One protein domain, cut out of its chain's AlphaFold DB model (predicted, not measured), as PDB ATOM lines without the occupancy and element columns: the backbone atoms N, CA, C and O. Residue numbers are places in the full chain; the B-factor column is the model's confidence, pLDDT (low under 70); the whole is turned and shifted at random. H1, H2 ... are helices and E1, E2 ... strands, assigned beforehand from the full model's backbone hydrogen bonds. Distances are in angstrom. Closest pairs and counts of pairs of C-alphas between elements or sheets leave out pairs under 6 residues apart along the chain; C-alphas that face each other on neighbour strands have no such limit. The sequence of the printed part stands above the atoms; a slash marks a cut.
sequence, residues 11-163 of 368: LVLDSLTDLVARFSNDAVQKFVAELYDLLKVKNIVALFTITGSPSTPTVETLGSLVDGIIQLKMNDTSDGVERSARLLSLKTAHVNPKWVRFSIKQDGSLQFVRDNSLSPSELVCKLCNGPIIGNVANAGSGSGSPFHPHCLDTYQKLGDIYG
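Overview. This is residues 11 to 163 of the 368 residues of the protein "Guanylate cyclase domain-containing protein" of Candidatus Nitrososphaera sp. 13_1_40CM_48_12 (UniProt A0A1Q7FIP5). Two lobes stand side by side: a larger one in which a curled sheet of six strands has H1, H2 and H3 gathered about E1 to E4, and a smaller one beyond the edge strand E6, made of loops in residues 114 to 148 and the helix H4. H3 packs over E3 and E4, H2 packs on H3 and only grazes the sheet, and H4 is not on the sheet. The printed part has 153 residues, with four named helices and six named strands in the order E1 H1 H2 E2 H3 E3 E4 E5 E6 H4; its class is mixed, helices and strands. The sheet is mixed too and runs E1 E2 E3 E4 E5 E6, parallel from E1 to E3 and antiparallel from E3 to E6. The whole is loose, with a radius of gyration of the C-alphas of 18.6 A, and spans 53 by 46 by 30 A.

Along the chain. Find C-alpha 11 at (-35.719, -43.517, -21.212), where strand E1, residues 11 to 13, begins. Helix H1, residues 17 to 22, comes next, then H2, residues 25 to 40, the longest helix, 21.7 A from first to last C-alpha. Strand E2, residues 45 to 51, is 20.1 A long, and helix H3, residues 56 to 65, is 14.6 A long. Look at C-alpha 68, at (-36.751, -32.603, -22.785): from there E3, residues 68 to 77, runs 29.0 A, and E4, residues 80 to 90, runs back over 30.9 A. E5 is residues 100 to 104, 13.2 A, and E6 is residues 110 to 113, 9.8 A. After the unnamed residues 114 to 148, helix H4, residues 149 to 162, runs 19.9 A to C-alpha 162 at (-35.135, -59.975, -47.105).

Arrangement. Begin with the sheet, which is strongly twisted; its strands' lines turn by 109 degrees from edge to edge. E1 and E2 are parallel at 19 degrees, with N 11 and O 45 2.9 A apart, within hydrogen-bond range. E2 and E3 are parallel at 31 degrees, with N 72 and O 50 at 2.8 A. E1, H1 H2, E2 and E2, H3, E3 are strand-helix-strand units, two parallel neighbour strands with helices between, each with a right-handed crossover. E3 E4 E5 E6 form a meander, each strand the antiparallel neighbour of the one before, in three hairpins: N 73 and O 84 are at 2.8 A, N 85 and O 100 at 2.9 A, N 103 and O 111 at 2.8 A. H3 is on the sheet over E3 and E4 at a height of 9.0 A, slantwise to the strands, at 48 degrees to E4 on the local plane; its closest C-alphas to E4 are those of Gly 63 and Ser 89, 5.6 A. H2 touches H3 at a shallow tilt of 27 degrees, the same way, closest at the C-alphas of Ala 33 and Leu 65, 6.4 A. H1 and H2 are close but not clearly touching, with the C-alphas of Leu 19 and Val 28 6.5 A apart. H4 is apart from H1, H2 and H3. In H1, H2 and H4 every O i to N i+4 pair is within hydrogen-bond range; in H3, 5 of 6 are.

Size, cuts and confidence. The C-alphas farthest apart, those of Ser 24 and Ile 161, are 55.5 A from each other, and the printed part has no cut. The one long link is E6 to H4, 35 residues; within it, look for a short antiparallel pairing of residues 137 to 138 with 146 to 147. The mean pLDDT of the printed part is 71.2, and 60 residues are under 70, among them residues 113 to 147 and 153 to 163.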
ATOM      1  N   LEU A  11     -35.088 -43.343 -22.510       68.62
ATOM      2  CA  LEU A  11     -35.719 -43.517 -21.212       68.62
ATOM      3  C   LEU A  11     -36.721 -42.386 -21.006       68.62
ATOM      4  O   LEU A  11     -36.363 -41.207 -20.976       68.62
ATOM      5  N   VAL A  12     -37.986 -42.765 -20.849       63.56
ATOM      6  CA  VAL A  12     -39.022 -41.862 -20.355       63.56
ATOM      7  C   VAL A  12     -39.189 -42.163 -18.880       63.56
ATOM      8  O   VAL A  12     -39.535 -43.285 -18.516       63.56
ATOM      9  N   LEU A  13     -38.902 -41.175 -18.039       69.25
ATOM     10  CA  LEU A  13     -39.059 -41.317 -16.601       69.25
ATOM     11  C   LEU A  13     -40.405 -40.727 -16.197       69.25
ATOM     12  O   LEU A  13     -40.698 -39.556 -16.475       69.25
ATOM     13  N   ASP A  14     -41.241 -41.578 -15.607       60.81
ATOM     14  CA  ASP A  14     -42.578 -41.180 -15.202       60.81
ATOM     15  C   ASP A  14     -42.503 -40.253 -13.978       60.81
ATOM     16  O   ASP A  14     -41.881 -40.558 -12.964       60.81
ATOM     17  N   SER A  15     -43.096 -39.081 -14.174       68.94
ATOM     18  CA  SER A  15     -43.392 -37.960 -13.293       68.94
ATOM     19  C   SER A  15     -42.374 -37.594 -12.196       68.94
ATOM     20  O   SER A  15     -42.395 -38.131 -11.092       68.94
ATOM     21  N   LEU A  16     -41.615 -36.507 -12.402       77.81
ATOM     22  CA  LEU A  16     -40.863 -35.820 -11.330       77.81
ATOM     23  C   LEU A  16     -41.767 -35.101 -10.307       77.81
ATOM     24  O   LEU A  16     -41.269 -34.481  -9.367       77.81
ATOM     25  N   THR A  17     -43.088 -35.139 -10.490       78.75
ATOM     26  CA  THR A  17     -44.057 -34.354  -9.707       78.75
ATOM     27  C   THR A  17     -43.931 -34.607  -8.211       78.75
ATOM     28  O   THR A  17     -43.864 -33.656  -7.438       78.75
ATOM     29  N   ASP A  18     -43.837 -35.874  -7.801       76.50
ATOM     30  CA  ASP A  18     -43.702 -36.224  -6.387       76.50
ATOM     31  C   ASP A  18     -42.355 -35.786  -5.801       76.50
ATOM     32  O   ASP A  18     -42.292 -35.391  -4.638       76.50
ATOM     33  N   LEU A  19     -41.279 -35.806  -6.594       79.44
ATOM     34  CA  LEU A  19     -39.955 -35.370  -6.146       79.44
ATOM     35  C   LEU A  19     -39.921 -33.857  -5.920       79.44
ATOM     36  O   LEU A  19     -39.486 -33.403  -4.864       79.44
ATOM     37  N   VAL A  20     -40.442 -33.088  -6.880       81.25
ATOM     38  CA  VAL A  20     -40.554 -31.624  -6.777       81.25
ATOM     39  C   VAL A  20     -41.475 -31.215  -5.624       81.25
ATOM     40  O   VAL A  20     -41.235 -30.196  -4.984       81.25
ATOM     41  N   ALA A  21     -42.510 -32.005  -5.324       80.31
ATOM     42  CA  ALA A  21     -43.430 -31.717  -4.226       80.31
ATOM     43  C   ALA A  21     -42.854 -32.021  -2.829       80.31
ATOM     44  O   ALA A  21     -43.306 -31.431  -1.849       80.31
ATOM     45  N   ARG A  22     -41.902 -32.959  -2.710       82.12
ATOM     46  CA  ARG A  22     -41.441 -33.502  -1.414       82.12
ATOM     47  C   ARG A  22     -40.036 -33.070  -1.004       82.12
ATOM     48  O   ARG A  22     -39.711 -33.164   0.178       82.12
ATOM     49  N   PHE A  23     -39.207 -32.618  -1.941       84.00
ATOM     50  CA  PHE A  23     -37.800 -32.295  -1.695       84.00
ATOM     51  C   PHE A  23     -37.458 -30.865  -2.126       84.00
ATOM     52  O   PHE A  23     -38.177 -30.242  -2.902       84.00
ATOM     53  N   SER A  24     -36.347 -30.328  -1.612       83.56
ATOM     54  CA  SER A  24     -35.852 -29.013  -2.029       83.56
ATOM     55  C   SER A  24     -35.402 -29.025  -3.494       83.56
ATOM     56  O   SER A  24     -34.961 -30.056  -4.008       83.56
ATOM     57  N   ASN A  25     -35.449 -27.862  -4.153       78.69
ATOM     58  CA  ASN A  25     -34.998 -27.720  -5.542       78.69
ATOM     59  C   ASN A  25     -33.569 -28.244  -5.744       78.69
ATOM     60  O   ASN A  25     -33.338 -28.977  -6.699       78.69
ATOM     61  N   ASP A  26     -32.645 -27.946  -4.828       80.31
ATOM     62  CA  ASP A  26     -31.252 -28.406  -4.907       80.31
ATOM     63  C   ASP A  26     -31.141 -29.936  -4.845       80.31
ATOM     64  O   ASP A  26     -30.377 -30.540  -5.598       80.31
ATOM     65  N   ALA A  27     -31.930 -30.585  -3.980       82.56
ATOM     66  CA  ALA A  27     -31.938 -32.041  -3.866       82.56
ATOM     67  C   ALA A  27     -32.494 -32.700  -5.137       82.56
ATOM     68  O   ALA A  27     -31.925 -33.675  -5.628       82.56
ATOM     69  N   VAL A  28     -33.569 -32.139  -5.704       83.62
ATOM     70  CA  VAL A  28     -34.163 -32.621  -6.959       83.62
ATOM     71  C   VAL A  28     -33.213 -32.400  -8.135       83.62
ATOM     72  O   VAL A  28     -33.040 -33.299  -8.950       83.62
ATOM     73  N   GLN A  29     -32.558 -31.241  -8.217       83.44
ATOM     74  CA  GLN A  29     -31.576 -30.948  -9.264       83.44
ATOM     75  C   GLN A  29     -30.389 -31.897  -9.205       83.44
ATOM     76  O   GLN A  29     -30.004 -32.445 -10.234       83.44
ATOM     77  N   LYS A  30     -29.835 -32.126  -8.010       84.50
ATOM     78  CA  LYS A  30     -28.721 -33.053  -7.826       84.50
ATOM     79  C   LYS A  30     -29.106 -34.472  -8.238       84.50
ATOM     80  O   LYS A  30     -28.372 -35.100  -8.992       84.50
ATOM     81  N   PHE A  31     -30.284 -34.933  -7.817       85.75
ATOM     82  CA  PHE A  31     -30.824 -36.225  -8.237       85.75
ATOM     83  C   PHE A  31     -30.963 -36.322  -9.764       85.75
ATOM     84  O   PHE A  31     -30.508 -37.290 -10.367       85.75
ATOM     85  N   VAL A  32     -31.561 -35.310 -10.399       85.75
ATOM     86  CA  VAL A  32     -31.759 -35.270 -11.855       85.75
ATOM     87  C   VAL A  32     -30.428 -35.225 -12.604       85.75
ATOM     88  O   VAL A  32     -30.299 -35.903 -13.618       85.75
ATOM     89  N   ALA A  33     -29.444 -34.472 -12.112       83.44
ATOM     90  CA  ALA A  33     -28.118 -34.379 -12.713       83.44
ATOM     91  C   ALA A  33     -27.362 -35.712 -12.629       83.44
ATOM     92  O   ALA A  33     -26.922 -36.217 -13.658       83.44
ATOM     93  N   GLU A  34     -27.292 -36.328 -11.443       84.38
ATOM     94  CA  GLU A  34     -26.637 -37.632 -11.260       84.38
ATOM     95  C   GLU A  34     -27.292 -38.715 -12.124       84.38
ATOM     96  O   GLU A  34     -26.615 -39.516 -12.771       84.38
ATOM     97  N   LEU A  35     -28.625 -38.713 -12.189       83.12
ATOM     98  CA  LEU A  35     -29.368 -39.638 -13.028       83.12
ATOM     99  C   LEU A  35     -29.120 -39.384 -14.518       83.12
ATOM    100  O   LEU A  35     -28.882 -40.329 -15.265       83.12
ATOM    101  N   TYR A  36     -29.155 -38.129 -14.962       82.50
ATOM    102  CA  TYR A  36     -28.896 -37.780 -16.357       82.50
ATOM    103  C   TYR A  36     -27.471 -38.142 -16.779       82.50
ATOM    104  O   TYR A  36     -27.291 -38.680 -17.866       82.50
ATOM    105  N   ASP A  37     -26.474 -37.940 -15.918       80.31
ATOM    106  CA  ASP A  37     -25.092 -38.331 -16.199       80.31
ATOM    107  C   ASP A  37     -24.967 -39.849 -16.404       80.31
ATOM    108  O   ASP A  37     -24.348 -40.292 -17.376       80.31
ATOM    109  N   LEU A  38     -25.633 -40.657 -15.570       81.56
ATOM    110  CA  LEU A  38     -25.688 -42.116 -15.742       81.56
ATOM    111  C   LEU A  38     -26.319 -42.529 -17.081       81.56
ATOM    112  O   LEU A  38     -25.872 -43.490 -17.712       81.56
ATOM    113  N   LEU A  39     -27.355 -41.810 -17.515       80.19
ATOM    114  CA  LEU A  39     -28.052 -42.063 -18.777       80.19
ATOM    115  C   LEU A  39     -27.214 -41.622 -19.980       80.19
ATOM    116  O   LEU A  39     -27.108 -42.346 -20.973       80.19
ATOM    117  N   LYS A  40     -26.548 -40.473 -19.870       75.31
ATOM    118  CA  LYS A  40     -25.733 -39.891 -20.933       75.31
ATOM    119  C   LYS A  40     -24.483 -40.714 -21.224       75.31
ATOM    120  O   LYS A  40     -24.143 -40.884 -22.389       75.31
ATOM    121  N   VAL A  41     -23.851 -41.305 -20.203       77.12
ATOM    122  CA  VAL A  41     -22.738 -42.267 -20.376       77.12
ATOM    123  C   VAL A  41     -23.135 -43.450 -21.272       77.12
ATOM    124  O   VAL A  41     -22.280 -44.067 -21.899       77.12
ATOM    125  N   LYS A  42     -24.433 -43.761 -21.360       73.62
ATOM    126  CA  LYS A  42     -24.990 -44.838 -22.186       73.62
ATOM    127  C   LYS A  42     -25.670 -44.343 -23.471       73.62
ATOM    128  O   LYS A  42     -26.401 -45.116 -24.083       73.62
ATOM    129  N   ASN A  43     -25.471 -43.080 -23.864       70.00
ATOM    130  CA  ASN A  43     -26.132 -42.458 -25.021       70.00
ATOM    131  C   ASN A  43     -27.671 -42.575 -24.991       70.00
ATOM    132  O   ASN A  43     -28.328 -42.732 -26.025       70.00
ATOM    133  N   ILE A  44     -28.260 -42.489 -23.792       76.00
ATOM    134  CA  ILE A  44     -29.709 -42.563 -23.596       76.00
ATOM    135  C   ILE A  44     -30.337 -41.171 -23.692       76.00
ATOM    136  O   ILE A  44     -29.921 -40.261 -22.980       76.00
ATOM    137  N   VAL A  45     -31.392 -41.029 -24.504       78.75
ATOM    138  CA  VAL A  45     -32.230 -39.815 -24.516       78.75
ATOM    139  C   VAL A  45     -33.167 -39.836 -23.308       78.75
ATOM    140  O   VAL A  45     -33.961 -40.769 -23.164       78.75
ATOM    141  N   ALA A  46     -33.105 -38.805 -22.469       79.88
ATOM    142  CA  ALA A  46     -33.876 -38.663 -21.241       79.88
ATOM    143  C   ALA A  46     -35.005 -37.630 -21.399       79.88
ATOM    144  O   ALA A  46     -34.765 -36.419 -21.458       79.88
ATOM    145  N   LEU A  47     -36.253 -38.111 -21.433       82.69
ATOM    146  CA  LEU A  47     -37.459 -37.274 -21.439       82.69
ATOM    147  C   LEU A  47     -38.192 -37.412 -20.110       82.69
ATOM    148  O   LEU A  47     -38.626 -38.508 -19.747       82.69
ATOM    149  N   PHE A  48     -38.335 -36.309 -19.381       84.25
ATOM    150  CA  PHE A  48     -38.955 -36.316 -18.057       84.25
ATOM    151  C   PHE A  48     -40.345 -35.693 -18.111       84.25
ATOM    152  O   PHE A  48     -40.583 -34.720 -18.830       84.25
ATOM    153  N   THR A  49     -41.279 -36.257 -17.348       84.50
ATOM    154  CA  THR A  49     -42.647 -35.740 -17.272       84.50
ATOM    155  C   THR A  49     -42.879 -34.990 -15.956       84.50
ATOM    156  O   THR A  49     -42.296 -35.324 -14.926       84.50
ATOM    157  N   ILE A  50     -43.707 -33.944 -15.981       83.88
ATOM    158  CA  ILE A  50     -44.151 -33.206 -14.789       83.88
ATOM    159  C   ILE A  50     -45.655 -32.976 -14.892       83.88
ATOM    160  O   ILE A  50     -46.147 -32.487 -15.904       83.88
ATOM    161  N   THR A  51     -46.388 -33.295 -13.838       83.12
ATOM    162  CA  THR A  51     -47.836 -33.122 -13.751       83.12
ATOM    163  C   THR A  51     -48.172 -31.838 -12.997       83.12
ATOM    164  O   THR A  51     -47.482 -31.453 -12.056       83.12
ATOM    165  N   GLY A  52     -49.248 -31.163 -13.398       74.69
ATOM    166  CA  GLY A  52     -49.702 -29.928 -12.752       74.69
ATOM    167  C   GLY A  52     -49.040 -28.692 -13.351       74.69
ATOM    168  O   GLY A  52     -48.702 -28.696 -14.530       74.69
ATOM    169  N   SER A  53     -48.888 -27.620 -12.573       73.00
ATOM    170  CA  SER A  53     -48.365 -26.325 -13.038       73.00
ATOM    171  C   SER A  53     -46.975 -26.057 -12.444       73.00
ATOM    172  O   SER A  53     -46.890 -25.359 -11.433       73.00
ATOM    173  N   PRO A  54     -45.886 -26.610 -13.014       73.62
ATOM    174  CA  PRO A  54     -44.546 -26.349 -12.505       73.62
ATOM    175  C   PRO A  54     -44.194 -24.867 -12.638       73.62
ATOM    176  O   PRO A  54     -44.603 -24.203 -13.593       73.62
ATOM    177  N   SER A  55     -43.416 -24.357 -11.685       75.69
ATOM    178  CA  SER A  55     -42.918 -22.983 -11.745       75.69
ATOM    179  C   SER A  55     -41.928 -22.815 -12.906       75.69
ATOM    180  O   SER A  55     -41.163 -23.737 -13.205       75.69
ATOM    181  N   THR A  56     -41.912 -21.645 -13.552       75.25
ATOM    182  CA  THR A  56     -40.991 -21.342 -14.663       75.25
ATOM    183  C   THR A  56     -39.520 -21.624 -14.318       75.25
ATOM    184  O   THR A  56     -38.874 -22.325 -15.096       75.25
ATOM    185  N   PRO A  57     -39.001 -21.225 -13.134       75.38
ATOM    186  CA  PRO A  57     -37.620 -21.532 -12.744       75.38
ATOM    187  C   PRO A  57     -37.322 -23.033 -12.668       75.38
ATOM    188  O   PRO A  57     -36.242 -23.480 -13.056       75.38
ATOM    189  N   THR A  58     -38.284 -23.830 -12.190       74.69
ATOM    190  CA  THR A  58     -38.165 -25.294 -12.139       74.69
ATOM    191  C   THR A  58     -38.037 -25.877 -13.546       74.69
ATOM    192  O   THR A  58     -37.194 -26.741 -13.773       74.69
ATOM    193  N   VAL A  59     -38.837 -25.393 -14.500       77.06
ATOM    194  CA  VAL A  59     -38.814 -25.864 -15.895       77.06
ATOM    195  C   VAL A  59     -37.517 -25.470 -16.595       77.06
ATOM    196  O   VAL A  59     -36.934 -26.301 -17.284       77.06
ATOM    197  N   GLU A  60     -37.047 -24.238 -16.410       78.19
ATOM    198  CA  GLU A  60     -35.794 -23.759 -17.007       78.19
ATOM    199  C   GLU A  60     -34.591 -24.525 -16.462       78.19
ATOM    200  O   GLU A  60     -33.755 -25.009 -17.227       78.19
ATOM    201  N   THR A  61     -34.533 -24.705 -15.139       78.88
ATOM    202  CA  THR A  61     -33.383 -25.353 -14.510       78.88
ATOM    203  C   THR A  61     -33.328 -26.831 -14.874       78.88
ATOM    204  O   THR A  61     -32.307 -27.307 -15.364       78.88
ATOM    205  N   LEU A  62     -34.440 -27.558 -14.729       81.94
ATOM    206  CA  LEU A  62     -34.493 -28.969 -15.112       81.94
ATOM    207  C   LEU A  62     -34.337 -29.151 -16.626       81.94
ATOM    208  O   LEU A  62     -33.666 -30.081 -17.065       81.94
ATOM    209  N   GLY A  63     -34.909 -28.249 -17.427       78.31
ATOM    210  CA  GLY A  63     -34.862 -28.306 -18.885       78.31
ATOM    211  C   GLY A  63     -33.467 -28.071 -19.464       78.31
ATOM    212  O   GLY A  63     -33.212 -28.499 -20.582       78.31
ATOM    213  N   SER A  64     -32.564 -27.434 -18.713       79.94
ATOM    214  CA  SER A  64     -31.146 -27.317 -19.084       79.94
ATOM    215  C   SER A  64     -30.360 -28.620 -18.869       79.94
ATOM    216  O   SER A  64     -29.384 -28.894 -19.578       79.94
ATOM    217  N   LEU A  65     -30.801 -29.446 -17.913       80.69
ATOM    218  CA  LEU A  65     -30.142 -30.695 -17.544       80.69
ATOM    219  C   LEU A  65     -30.512 -31.805 -18.532       80.69
ATOM    220  O   LEU A  65     -29.621 -32.371 -19.166       80.69
ATOM    221  N   VAL A  66     -31.810 -32.056 -18.723       84.31
ATOM    222  CA  VAL A  66     -32.327 -33.193 -19.510       84.31
ATOM    223  C   VAL A  66     -32.578 -32.854 -20.981       84.31
ATOM    224  O   VAL A  66     -32.505 -31.696 -21.385       84.31
ATOM    225  N   ASP A  67     -32.888 -33.861 -21.803       83.44
ATOM    226  CA  ASP A  67     -33.099 -33.653 -23.242       83.44
ATOM    227  C   ASP A  67     -34.465 -33.034 -23.548       83.44
ATOM    228  O   ASP A  67     -34.600 -32.288 -24.520       83.44
ATOM    229  N   GLY A  68     -35.466 -33.284 -22.700       85.56
ATOM    230  CA  GLY A  68     -36.751 -32.603 -22.785       85.56
ATOM    231  C   GLY A  68     -37.665 -32.819 -21.585       85.56
ATOM    232  O   GLY A  68     -37.534 -33.788 -20.833       85.56
ATOM    233  N   ILE A  69     -38.619 -31.898 -21.430       84.56
ATOM    234  CA  ILE A  69     -39.639 -31.931 -20.377       84.56
ATOM    235  C   ILE A  69     -41.026 -31.917 -21.008       84.56
ATOM    236  O   ILE A  69     -41.356 -31.015 -21.781       84.56
ATOM    237  N   ILE A  70     -41.860 -32.880 -20.625       86.75
ATOM    238  CA  ILE A  70     -43.267 -32.968 -21.015       86.75
ATOM    239  C   ILE A  70     -44.135 -32.630 -19.804       86.75
ATOM    240  O   ILE A  70     -43.991 -33.213 -18.734       86.75
ATOM    241  N   GLN A  71     -45.070 -31.703 -19.971       86.81
ATOM    242  CA  GLN A  71     -46.067 -31.400 -18.953       86.81
ATOM    243  C   GLN A  71     -47.331 -32.213 -19.176       86.81
ATOM    244  O   GLN A  71     -47.845 -32.252 -20.294       86.81
ATOM    245  N   LEU A  72     -47.860 -32.780 -18.098       85.44
ATOM    246  CA  LEU A  72     -49.131 -33.482 -18.043       85.44
ATOM    247  C   LEU A  72     -50.143 -32.679 -17.218       85.44
ATOM    248  O   LEU A  72     -49.820 -32.061 -16.202       85.44
ATOM    249  N   LYS A  73     -51.398 -32.699 -17.654       85.38
ATOM    250  CA  LYS A  73     -52.540 -32.124 -16.946       85.38
ATOM    251  C   LYS A  73     -53.704 -33.104 -17.025       85.38
ATOM    252  O   LYS A  73     -53.943 -33.682 -18.080       85.38
ATOM    253  N   MET A  74     -54.417 -33.285 -15.920       83.94
ATOM    254  CA  MET A  74     -55.629 -34.102 -15.861       83.94
ATOM    255  C   MET A  74     -56.777 -33.222 -15.379       83.94
ATOM    256  O   MET A  74     -56.594 -32.455 -14.434       83.94
ATOM    257  N   ASN A  75     -57.921 -33.316 -16.048       79.25
ATOM    258  CA  ASN A  75     -59.156 -32.647 -15.670       79.25
ATOM    259  C   ASN A  75     -60.264 -33.695 -15.560       79.25
ATOM    260  O   ASN A  75     -60.482 -34.469 -16.496       79.25
ATOM    261  N   ASP A  76     -60.994 -33.677 -14.451       76.31
ATOM    262  CA  ASP A  76     -62.210 -34.470 -14.318       76.31
ATOM    263  C   ASP A  76     -63.342 -33.790 -15.096       76.31
ATOM    264  O   ASP A  76     -63.633 -32.607 -14.901       76.31
ATOM    265  N   THR A  77     -63.965 -34.533 -16.008       70.38
ATOM    266  CA  THR A  77     -65.134 -34.096 -16.784       70.38
ATOM    267  C   THR A  77     -66.305 -35.049 -16.544       70.38
ATOM    268  O   THR A  77     -66.119 -36.155 -16.037       70.38
ATOM    269  N   SER A  78     -67.522 -34.639 -16.912       65.38
ATOM    270  CA  SER A  78     -68.731 -35.465 -16.760       65.38
ATOM    271  C   SER A  78     -68.654 -36.811 -17.495       65.38
ATOM    272  O   SER A  78     -69.264 -37.774 -17.042       65.38
ATOM    273  N   ASP A  79     -67.865 -36.888 -18.572       63.34
ATOM    274  CA  ASP A  79     -67.716 -38.073 -19.428       63.34
ATOM    275  C   ASP A  79     -66.422 -38.869 -19.142       63.34
ATOM    276  O   ASP A  79     -66.069 -39.792 -19.881       63.34
ATOM    277  N   GLY A  80     -65.699 -38.527 -18.066       72.81
ATOM    278  CA  GLY A  80     -64.470 -39.199 -17.630       72.81
ATOM    279  C   GLY A  80     -63.282 -38.257 -17.416       72.81
ATOM    280  O   GLY A  80     -63.421 -37.037 -17.350       72.81
ATOM    281  N   VAL A  81     -62.080 -38.828 -17.296       78.94
ATOM    282  CA  VAL A  81     -60.842 -38.059 -17.078       78.94
ATOM    283  C   VAL A  81     -60.252 -37.626 -18.420       78.94
ATOM    284  O   VAL A  81     -59.692 -38.452 -19.155       78.94
ATOM    285  N   GLU A  82     -60.329 -36.330 -18.723       79.38
ATOM    286  CA  GLU A  82     -59.635 -35.730 -19.861       79.38
ATOM    287  C   GLU A  82     -58.181 -35.444 -19.473       79.38
ATOM    288  O   GLU A  82     -57.883 -34.813 -18.455       79.38
ATOM    289  N   ARG A  83     -57.243 -35.917 -20.289       85.19
ATOM    290  CA  ARG A  83     -55.808 -35.712 -20.095       85.19
ATOM    291  C   ARG A  83     -55.294 -34.753 -21.154       85.19
ATOM    292  O   ARG A  83     -55.795 -34.686 -22.272       85.19
ATOM    293  N   SER A  84     -54.288 -33.970 -20.808       85.25
ATOM    294  CA  SER A  84     -53.600 -33.082 -21.736       85.25
ATOM    295  C   SER A  84     -52.099 -33.196 -21.533       85.25
ATOM    296  O   SER A  84     -51.631 -33.241 -20.397       85.25
ATOM    297  N   ALA A  85     -51.341 -33.210 -22.624       86.38
ATOM    298  CA  ALA A  85     -49.883 -33.193 -22.597       86.38
ATOM    299  C   ALA A  85     -49.337 -32.055 -23.464       86.38
ATOM    300  O   ALA A  85     -49.935 -31.716 -24.485       86.38
ATOM    301  N   ARG A  86     -48.199 -31.468 -23.092       84.44
ATOM    302  CA  ARG A  86     -47.442 -30.555 -23.964       84.44
ATOM    303  C   ARG A  86     -45.944 -30.658 -23.721       84.44
ATOM    304  O   ARG A  86     -45.519 -30.882 -22.594       84.44
ATOM    305  N   LEU A  87     -45.145 -30.442 -24.760       84.44
ATOM    306  CA  LEU A  87     -43.694 -30.317 -24.629       84.44
ATOM    307  C   LEU A  87     -43.361 -28.913 -24.105       84.44
ATOM    308  O   LEU A  87     -43.764 -27.924 -24.717       84.44
ATOM    309  N   LEU A  88     -42.677 -28.827 -22.965       81.75
ATOM    310  CA  LEU A  88     -42.272 -27.562 -22.343       81.75
ATOM    311  C   LEU A  88     -40.867 -27.132 -22.747       81.75
ATOM    312  O   LEU A  88     -40.640 -25.950 -22.977       81.75
ATOM    313  N   SER A  89     -39.939 -28.083 -22.812       82.38
ATOM    314  CA  SER A  89     -38.538 -27.826 -23.136       82.38
ATOM    315  C   SER A  89     -37.984 -28.957 -23.988       82.38
ATOM    316  O   SER A  89     -38.345 -30.119 -23.785       82.38
ATOM    317  N   LEU A  90     -37.107 -28.602 -24.923       83.75
ATOM    318  CA  LEU A  90     -36.276 -29.524 -25.678       83.75
ATOM    319  C   LEU A  90     -34.893 -28.893 -25.841       83.75
ATOM    320  O   LEU A  90     -34.773 -27.784 -26.354       83.75
ATOM    321  N   LYS A  91     -33.845 -29.600 -25.429       70.19
ATOM    322  CA  LYS A  91     -32.480 -29.055 -25.358       70.19
ATOM    323  C   LYS A  91     -31.932 -28.580 -26.710       70.19
ATOM    324  O   LYS A  91     -31.099 -27.681 -26.761       70.19
ATOM    325  N   THR A  92     -32.397 -29.179 -27.804       67.56
ATOM    326  CA  THR A  92     -31.893 -28.947 -29.167       67.56
ATOM    327  C   THR A  92     -32.827 -28.123 -30.051       67.56
ATOM    328  O   THR A  92     -32.498 -27.895 -31.215       67.56
ATOM    329  N   ALA A  93     -33.981 -27.665 -29.549       69.69
ATOM    330  CA  ALA A  93     -34.915 -26.890 -30.362       69.69
ATOM    331  C   ALA A  93     -35.745 -25.906 -29.542       69.69
ATOM    332  O   ALA A  93     -36.144 -26.176 -28.412       69.69
ATOM    333  N   HIS A  94     -36.103 -24.786 -30.169       66.75
ATOM    334  CA  HIS A  94     -37.096 -23.889 -29.602       66.75
ATOM    335  C   HIS A  94     -38.479 -24.549 -29.666       66.75
ATOM    336  O   HIS A  94     -38.983 -24.868 -30.743       66.75
ATOM    337  N   VAL A  95     -39.121 -24.717 -28.511       71.00
ATOM    338  CA  VAL A  95     -40.462 -25.305 -28.417       71.00
ATOM    339  C   VAL A  95     -41.492 -24.194 -28.246       71.00
ATOM    340  O   VAL A  95     -41.301 -23.282 -27.450       71.00
ATOM    341  N   ASN A  96     -42.594 -24.266 -28.993       73.38
ATOM    342  CA  ASN A  96     -43.802 -23.490 -28.712       73.38
ATOM    343  C   ASN A  96     -44.827 -24.428 -28.040       73.38
ATOM    344  O   ASN A  96     -45.428 -25.243 -28.749       73.38
ATOM    345  N   PRO A  97     -45.001 -24.386 -26.703       76.38
ATOM    346  CA  PRO A  97     -45.765 -25.401 -25.980       76.38
ATOM    347  C   PRO A  97     -47.256 -25.389 -26.343       76.38
ATOM    348  O   PRO A  97     -48.010 -24.517 -25.907       76.38
ATOM    349  N   LYS A  98     -47.709 -26.400 -27.090       79.06
ATOM    350  CA  LYS A  98     -49.124 -26.601 -27.443       79.06
ATOM    351  C   LYS A  98     -49.706 -27.805 -26.711       79.06
ATOM    352  O   LYS A  98     -49.086 -28.865 -26.682       79.06
ATOM    353  N   TRP A  99     -50.897 -27.635 -26.137       80.75
ATOM    354  CA  TRP A  99     -51.625 -28.721 -25.484       80.75
ATOM    355  C   TRP A  99     -52.209 -29.686 -26.509       80.75
ATOM    356  O   TRP A  99     -52.918 -29.282 -27.426       80.75
ATOM    357  N   VAL A 100     -51.946 -30.968 -26.294       78.56
ATOM    358  CA  VAL A 100     -52.589 -32.086 -26.975       78.56
ATOM    359  C   VAL A 100     -53.530 -32.742 -25.976       78.56
ATOM    360  O   VAL A 100     -53.078 -33.222 -24.936       78.56
ATOM    361  N   ARG A 101     -54.832 -32.735 -26.273       81.38
ATOM    362  CA  ARG A 101     -55.880 -33.306 -25.416       81.38
ATOM    363  C   ARG A 101     -56.197 -34.736 -25.832       81.38
ATOM    364  O   ARG A 101     -56.321 -35.019 -27.025       81.38
ATOM    365  N   PHE A 102     -56.339 -35.626 -24.860       81.62
ATOM    366  CA  PHE A 102     -56.667 -37.025 -25.092       81.62
ATOM    367  C   PHE A 102     -57.418 -37.658 -23.916       81.62
ATOM    368  O   PHE A 102     -57.246 -37.276 -22.762       81.62
ATOM    369  N   SER A 103     -58.223 -38.676 -24.202       78.06
ATOM    370  CA  SER A 103     -58.823 -39.569 -23.212       78.06
ATOM    371  C   SER A 103     -58.315 -40.996 -23.414       78.06
ATOM    372  O   SER A 103     -57.852 -41.365 -24.496       78.06
ATOM    373  N   ILE A 104     -58.356 -41.790 -22.346       78.69
ATOM    374  CA  ILE A 104     -58.055 -43.224 -22.389       78.69
ATOM    375  C   ILE A 104     -59.399 -43.940 -22.309       78.69
ATOM    376  O   ILE A 104     -60.123 -43.776 -21.326       78.69
ATOM    377  N   LYS A 105     -59.753 -44.682 -23.357       76.25
ATOM    378  CA  LYS A 105     -60.983 -45.474 -23.404       76.25
ATOM    379  C   LYS A 105     -60.877 -46.698 -22.492       76.25
ATOM    380  O   LYS A 105     -59.791 -47.093 -22.078       76.25
ATOM    381  N   GLN A 106     -62.016 -47.328 -22.205       73.19
ATOM    382  CA  GLN A 106     -62.079 -48.538 -21.369       73.19
ATOM    383  C   GLN A 106     -61.266 -49.713 -21.936       73.19
ATOM    384  O   GLN A 106     -60.797 -50.550 -21.174       73.19
ATOM    385  N   ASP A 107     -61.061 -49.758 -23.255       68.69
ATOM    386  CA  ASP A 107     -60.222 -50.749 -23.941       68.69
ATOM    387  C   ASP A 107     -58.714 -50.417 -23.898       68.69
ATOM    388  O   ASP A 107     -57.906 -51.121 -24.500       68.69
ATOM    389  N   GLY A 108     -58.325 -49.339 -23.208       65.94
ATOM    390  CA  GLY A 108     -56.947 -48.860 -23.117       65.94
ATOM    391  C   GLY A 108     -56.477 -48.031 -24.316       65.94
ATOM    392  O   GLY A 108     -55.341 -47.558 -24.310       65.94
ATOM    393  N   SER A 109     -57.316 -47.813 -25.334       64.81
ATOM    394  CA  SER A 109     -56.949 -47.000 -26.497       64.81
ATOM    395  C   SER A 109     -56.976 -45.495 -26.198       64.81
ATOM    396  O   SER A 109     -57.775 -45.003 -25.396       64.81
ATOM    397  N   LEU A 110     -56.091 -44.741 -26.861       70.12
ATOM    398  CA  LEU A 110     -56.031 -43.281 -26.764       70.12
ATOM    399  C   LEU A 110     -56.964 -42.633 -27.792       70.12
ATOM    400  O   LEU A 110     -56.863 -42.895 -28.990       70.12
ATOM    401  N   GLN A 111     -57.826 -41.726 -27.339       74.31
ATOM    402  CA  GLN A 111     -58.658 -40.888 -28.197       74.31
ATOM    403  C   GLN A 111     -58.225 -39.430 -28.077       74.31
ATOM    404  O   GLN A 111     -58.357 -38.830 -27.018       74.31
ATOM    405  N   PHE A 112     -57.734 -38.842 -29.166       75.19
ATOM    406  CA  PHE A 112     -57.342 -37.432 -29.201       75.19
ATOM    407  C   PHE A 112     -58.539 -36.531 -29.517       75.19
ATOM    408  O   PHE A 112     -59.270 -36.779 -30.480       75.19
ATOM    409  N   VAL A 113     -58.711 -35.463 -28.737       67.00
ATOM    410  CA  VAL A 113     -59.733 -34.433 -28.973       67.00
ATOM    411  C   VAL A 113     -59.137 -33.409 -29.941       67.00
ATOM    412  O   VAL A 113     -58.167 -32.729 -29.608       67.00
ATOM    413  N   ARG A 114     -59.661 -33.340 -31.171       57.72
ATOM    414  CA  ARG A 114     -59.172 -32.403 -32.197       57.72
ATOM    415  C   ARG A 114     -59.920 -31.077 -32.093       57.72
ATOM    416  O   ARG A 114     -61.134 -31.051 -32.260       57.72
ATOM    417  N   ASP A 115     -59.191 -29.983 -31.896       51.03
ATOM    418  CA  ASP A 115     -59.716 -28.646 -32.179       51.03
ATOM    419  C   ASP A 115     -59.689 -28.435 -33.703       51.03
ATOM    420  O   ASP A 115     -58.628 -28.505 -34.325       51.03
ATOM    421  N   ASN A 116     -60.843 -28.149 -34.313       48.41
ATOM    422  CA  ASN A 116     -61.000 -27.914 -35.761       48.41
ATOM    423  C   ASN A 116     -60.217 -26.692 -36.306       48.41
ATOM    424  O   ASN A 116     -60.335 -26.360 -37.481       48.41
ATOM    425  N   SER A 117     -59.434 -26.003 -35.473       44.53
ATOM    426  CA  SER A 117     -58.686 -24.784 -35.801       44.53
ATOM    427  C   SER A 117     -57.188 -25.000 -36.058       44.53
ATOM    428  O   SER A 117     -56.466 -24.029 -36.280       44.53
ATOM    429  N   LEU A 118     -56.683 -26.237 -36.001       44.22
ATOM    430  CA  LEU A 118     -55.273 -26.559 -36.241       44.22
ATOM    431  C   LEU A 118     -55.146 -27.467 -37.469       44.22
ATOM    432  O   LEU A 118     -55.697 -28.565 -37.493       44.22
ATOM    433  N   SER A 119     -54.391 -27.023 -38.480       43.06
ATOM    434  CA  SER A 119     -53.982 -27.874 -39.602       43.06
ATOM    435  C   SER A 119     -53.215 -29.087 -39.056       43.06
ATOM    436  O   SER A 119     -52.266 -28.886 -38.286       43.06
ATOM    437  N   PRO A 120     -53.598 -30.325 -39.403       48.12
ATOM    438  CA  PRO A 120     -52.937 -31.508 -38.880       48.12
ATOM    439  C   PRO A 120     -51.471 -31.512 -39.323       48.12
ATOM    440  O   PRO A 120     -51.170 -31.342 -40.501       48.12
ATOM    441  N   SER A 121     -50.542 -31.746 -38.396       48.22
ATOM    442  CA  SER A 121     -49.275 -32.367 -38.775       48.22
ATOM    443  C   SER A 121     -49.622 -33.794 -39.194       48.22
ATOM    444  O   SER A 121     -49.774 -34.672 -38.341       48.22
ATOM    445  N   GLU A 122     -49.894 -33.996 -40.480       55.88
ATOM    446  CA  GLU A 122     -50.261 -35.303 -41.016       55.88
ATOM    447  C   GLU A 122     -49.082 -36.255 -40.816       55.88
ATOM    448  O   GLU A 122     -48.002 -36.068 -41.372       55.88
ATOM    449  N   LEU A 123     -49.265 -37.270 -39.971       59.50
ATOM    450  CA  LEU A 123     -48.353 -38.406 -39.929       59.50
ATOM    451  C   LEU A 123     -48.445 -39.091 -41.289       59.50
ATOM    452  O   LEU A 123     -49.514 -39.558 -41.666       59.50
ATOM    453  N   VAL A 124     -47.348 -39.123 -42.036       63.69
ATOM    454  CA  VAL A 124     -47.313 -39.710 -43.376       63.69
ATOM    455  C   VAL A 124     -46.797 -41.139 -43.287       63.69
ATOM    456  O   VAL A 124     -45.757 -41.387 -42.683       63.69
ATOM    457  N   CYS A 125     -47.520 -42.088 -43.879       62.03
ATOM    458  CA  CYS A 125     -47.116 -43.487 -43.895       62.03
ATOM    459  C   CYS A 125     -45.816 -43.664 -44.672       62.03
ATOM    460  O   CYS A 125     -45.761 -43.370 -45.860       62.03
ATOM    461  N   LYS A 126     -44.786 -44.223 -44.035       63.38
ATOM    462  CA  LYS A 126     -43.471 -44.408 -44.664       63.38
ATOM    463  C   LYS A 126     -43.479 -45.361 -45.864       63.38
ATOM    464  O   LYS A 126     -42.600 -45.255 -46.709       63.38
ATOM    465  N   LEU A 127     -44.439 -46.286 -45.952       65.38
ATOM    466  CA  LEU A 127     -44.509 -47.228 -47.075       65.38
ATOM    467  C   LEU A 127     -45.267 -46.665 -48.285       65.38
ATOM    468  O   LEU A 127     -44.838 -46.875 -49.411       65.38
ATOM    469  N   CYS A 128     -46.401 -45.989 -48.077       66.06
ATOM    470  CA  CYS A 128     -47.263 -45.536 -49.181       66.06
ATOM    471  C   CYS A 128     -47.284 -44.014 -49.376       66.06
ATOM    472  O   CYS A 128     -47.947 -43.523 -50.283       66.06
ATOM    473  N   ASN A 129     -46.596 -43.270 -48.508       54.62
ATOM    474  CA  ASN A 129     -46.540 -41.810 -48.473       54.62
ATOM    475  C   ASN A 129     -47.910 -41.107 -48.371       54.62
ATOM    476  O   ASN A 129     -48.028 -39.913 -48.634       54.62
ATOM    477  N   GLY A 130     -48.959 -41.842 -47.990       59.69
ATOM    478  CA  GLY A 130     -50.295 -41.303 -47.754       59.69
ATOM    479  C   GLY A 130     -50.473 -40.805 -46.315       59.69
ATOM    480  O   GLY A 130     -49.833 -41.344 -45.403       59.69
ATOM    481  N   PRO A 131     -51.359 -39.824 -46.075       59.88
ATOM    482  CA  PRO A 131     -51.672 -39.368 -44.727       59.88
ATOM    483  C   PRO A 131     -52.283 -40.511 -43.904       59.88
ATOM    484  O   PRO A 131     -53.179 -41.238 -44.347       59.88
ATOM    485  N   ILE A 132     -51.788 -40.698 -42.683       62.44
ATOM    486  CA  ILE A 132     -52.332 -41.653 -41.724       62.44
ATOM    487  C   ILE A 132     -53.422 -40.948 -40.932       62.44
ATOM    488  O   ILE A 132     -53.171 -40.125 -40.051       62.44
ATOM    489  N   ILE A 133     -54.659 -41.306 -41.249       58.59
ATOM    490  CA  ILE A 133     -55.840 -40.863 -40.524       58.59
ATOM    491  C   ILE A 133     -56.299 -42.040 -39.661       58.59
ATOM    492  O   ILE A 133     -56.840 -43.014 -40.175       58.59
ATOM    493  N   GLY A 134     -56.070 -41.964 -38.348       61.94
ATOM    494  CA  GLY A 134     -56.468 -43.014 -37.401       61.94
ATOM    495  C   GLY A 134     -55.282 -43.817 -36.863       61.94
ATOM    496  O   GLY A 134     -54.325 -43.226 -36.369       61.94
ATOM    497  N   ASN A 135     -55.371 -45.150 -36.902       58.34
ATOM    498  CA  ASN A 135     -54.390 -46.040 -36.274       58.34
ATOM    499  C   ASN A 135     -53.031 -45.973 -36.981       58.34
ATOM    500  O   ASN A 135     -52.929 -46.259 -38.173       58.34
ATOM    501  N   VAL A 136     -51.991 -45.642 -36.218       64.62
ATOM    502  CA  VAL A 136     -50.594 -45.667 -36.658       64.62
ATOM    503  C   VAL A 136     -49.973 -46.972 -36.188       64.62
ATOM    504  O   VAL A 136     -50.043 -47.314 -35.009       64.62
ATOM    505  N   ALA A 137     -49.353 -47.692 -37.108       65.94
ATOM    506  CA  ALA A 137     -48.554 -48.863 -36.813       65.94
ATOM    507  C   ALA A 137     -47.071 -48.492 -36.936       65.94
ATOM    508  O   ALA A 137     -46.691 -47.754 -37.841       65.94
ATOM    509  N   ASN A 138     -46.233 -48.974 -36.021       65.81
ATOM    510  CA  ASN A 138     -44.802 -48.677 -36.024       65.81
ATOM    511  C   ASN A 138     -44.015 -49.960 -36.253       65.81
ATOM    512  O   ASN A 138     -44.262 -50.967 -35.589       65.81
ATOM    513  N   ALA A 139     -43.030 -49.905 -37.147       54.38
ATOM    514  CA  ALA A 139     -42.044 -50.965 -37.262       54.38
ATOM    515  C   ALA A 139     -41.195 -50.968 -35.990       54.38
ATOM    516  O   ALA A 139     -40.302 -50.135 -35.824       54.38
ATOM    517  N   GLY A 140     -41.537 -51.852 -35.050       52.12
ATOM    518  CA  GLY A 140     -40.783 -52.054 -33.821       52.12
ATOM    519  C   GLY A 140     -39.353 -52.439 -34.168       52.12
ATOM    520  O   GLY A 140     -39.136 -53.557 -34.609       52.12
ATOM    521  N   SER A 141     -38.441 -51.469 -34.059       42.25
ATOM    522  CA  SER A 141     -36.967 -51.529 -34.127       42.25
ATOM    523  C   SER A 141     -36.468 -50.108 -34.422       42.25
ATOM    524  O   SER A 141     -36.206 -49.771 -35.572       42.25
ATOM    525  N   GLY A 142     -36.442 -49.224 -33.417       40.66
ATOM    526  CA  GLY A 142     -35.699 -47.946 -33.432       40.66
ATOM    527  C   GLY A 142     -36.077 -46.854 -34.454       40.66
ATOM    528  O   GLY A 142     -35.711 -45.701 -34.250       40.66
ATOM    529  N   SER A 143     -36.828 -47.151 -35.518       44.75
ATOM    530  CA  SER A 143     -37.014 -46.238 -36.655       44.75
ATOM    531  C   SER A 143     -38.094 -45.175 -36.450       44.75
ATOM    532  O   SER A 143     -38.206 -44.269 -37.277       44.75
ATOM    533  N   GLY A 144     -38.911 -45.287 -35.389       52.09
ATOM    534  CA  GLY A 144     -39.965 -44.324 -35.024       52.09
ATOM    535  C   GLY A 144     -40.922 -43.950 -36.163       52.09
ATOM    536  O   GLY A 144     -41.584 -42.919 -36.093       52.09
ATOM    537  N   SER A 145     -40.935 -44.740 -37.238       60.22
ATOM    538  CA  SER A 145     -41.525 -44.354 -38.508       60.22
ATOM    539  C   SER A 145     -42.979 -44.816 -38.550       60.22
ATOM    540  O   SER A 145     -43.226 -46.006 -38.340       60.22
ATOM    541  N   PRO A 146     -43.928 -43.912 -38.825       68.25
ATOM    542  CA  PRO A 146     -45.343 -44.239 -38.816       68.25
ATOM    543  C   PRO A 146     -45.758 -44.948 -40.117       68.25
ATOM    544  O   PRO A 146     -45.359 -44.560 -41.215       68.25
ATOM    545  N   PHE A 147     -46.584 -45.987 -40.000       66.81
ATOM    546  CA  PHE A 147     -47.175 -46.749 -41.105       66.81
ATOM    547  C   PHE A 147     -48.692 -46.888 -40.917       66.81
ATOM    548  O   PHE A 147     -49.200 -46.824 -39.796       66.81
ATOM    549  N   HIS A 148     -49.436 -47.154 -41.994       74.25
ATOM    550  CA  HIS A 148     -50.768 -47.757 -41.855       74.25
ATOM    551  C   HIS A 148     -50.636 -49.200 -41.324       74.25
ATOM    552  O   HIS A 148     -49.656 -49.863 -41.663       74.25
ATOM    553  N   PRO A 149     -51.615 -49.748 -40.577       73.75
ATOM    554  CA  PRO A 149     -51.549 -51.118 -40.053       73.75
ATOM    555  C   PRO A 149     -51.312 -52.183 -41.126       73.75
ATOM    556  O   PRO A 149     -50.458 -53.050 -40.969       73.75
ATOM    557  N   HIS A 150     -51.996 -52.062 -42.265       73.94
ATOM    558  CA  HIS A 150     -51.790 -52.957 -43.404       73.94
ATOM    559  C   HIS A 150     -50.422 -52.756 -44.084       73.94
ATOM    560  O   HIS A 150     -49.793 -53.712 -44.541       73.94
ATOM    561  N   CYS A 151     -49.925 -51.517 -44.113       69.06
ATOM    562  CA  CYS A 151     -48.592 -51.218 -44.621       69.06
ATOM    563  C   CYS A 151     -47.491 -51.765 -43.708       69.06
ATOM    564  O   CYS A 151     -46.466 -52.197 -44.219       69.06
ATOM    565  N   LEU A 152     -47.693 -51.790 -42.387       71.50
ATOM    566  CA  LEU A 152     -46.729 -52.392 -41.470       71.50
ATOM    567  C   LEU A 152     -46.651 -53.911 -41.649       71.50
ATOM    568  O   LEU A 152     -45.551 -54.440 -41.709       71.50
ATOM    569  N   ASP A 153     -47.786 -54.599 -41.771       66.69
ATOM    570  CA  ASP A 153     -47.809 -56.049 -42.020       66.69
ATOM    571  C   ASP A 153     -47.076 -56.394 -43.328       66.69
ATOM    572  O   ASP A 153     -46.252 -57.304 -43.384       66.69
ATOM    573  N   THR A 154     -47.295 -55.582 -44.366       61.69
ATOM    574  CA  THR A 154     -46.562 -55.688 -45.635       61.69
ATOM    575  C   THR A 154     -45.064 -55.441 -45.427       61.69
ATOM    576  O   THR A 154     -44.235 -56.217 -45.890       61.69
ATOM    577  N   TYR A 155     -44.705 -54.395 -44.684       62.59
ATOM    578  CA  TYR A 155     -43.323 -54.040 -44.370       62.59
ATOM    579  C   TYR A 155     -42.596 -55.124 -43.554       62.59
ATOM    580  O   TYR A 155     -41.440 -55.421 -43.837       62.59
ATOM    581  N   GLN A 156     -43.259 -55.741 -42.573       62.97
ATOM    582  CA  GLN A 156     -42.698 -56.805 -41.733       62.97
ATOM    583  C   GLN A 156     -42.489 -58.092 -42.526       62.97
ATOM    584  O   GLN A 156     -41.402 -58.650 -42.479       62.97
ATOM    585  N   LYS A 157     -43.468 -58.496 -43.346       62.28
ATOM    586  CA  LYS A 157     -43.323 -59.651 -44.247       62.28
ATOM    587  C   LYS A 157     -42.154 -59.482 -45.213       62.28
ATOM    588  O   LYS A 157     -41.428 -60.434 -45.468       62.28
ATOM    589  N   LEU A 158     -41.950 -58.271 -45.731       49.94
ATOM    590  CA  LEU A 158     -40.780 -57.958 -46.552       49.94
ATOM    591  C   LEU A 158     -39.484 -58.001 -45.716       49.94
ATOM    592  O   LEU A 158     -38.486 -58.557 -46.159       49.94
ATOM    593  N   GLY A 159     -39.495 -57.485 -44.485       48.56
ATOM    594  CA  GLY A 159     -38.356 -57.566 -43.564       48.56
ATOM    595  C   GLY A 159     -37.945 -58.999 -43.194       48.56
ATOM    596  O   GLY A 159     -36.752 -59.286 -43.157       48.56
ATOM    597  N   ASP A 160     -38.904 -59.902 -42.990       49.12
ATOM    598  CA  ASP A 160     -38.653 -61.309 -42.642       49.12
ATOM    599  C   ASP A 160     -38.086 -62.120 -43.819       49.12
ATOM    600  O   ASP A 160     -37.335 -63.073 -43.621       49.12
ATOM    601  N   ILE A 161     -38.428 -61.738 -45.054       40.94
ATOM    602  CA  ILE A 161     -37.962 -62.415 -46.272       40.94
ATOM    603  C   ILE A 161     -36.578 -61.909 -46.692       40.94
ATOM    604  O   ILE A 161     -35.764 -62.691 -47.180       40.94
ATOM    605  N   TYR A 162     -36.307 -60.614 -46.512       38.25
ATOM    606  CA  TYR A 162     -35.135 -59.975 -47.105       38.25
ATOM    607  C   TYR A 162     -34.100 -59.458 -46.072       38.25
ATOM    608  O   TYR A 162     -32.952 -59.205 -46.432       38.25
ATOM    609  N   GLY A 163     -34.437 -59.366 -44.781       38.50
ATOM    610  CA  GLY A 163     -33.539 -58.928 -43.701       38.50
ATOM    611  C   GLY A 163     -33.607 -57.425 -43.377       38.50
ATOM    612  O   GLY A 163     -33.890 -56.579 -44.226       38.50
TER     613      GLY A 163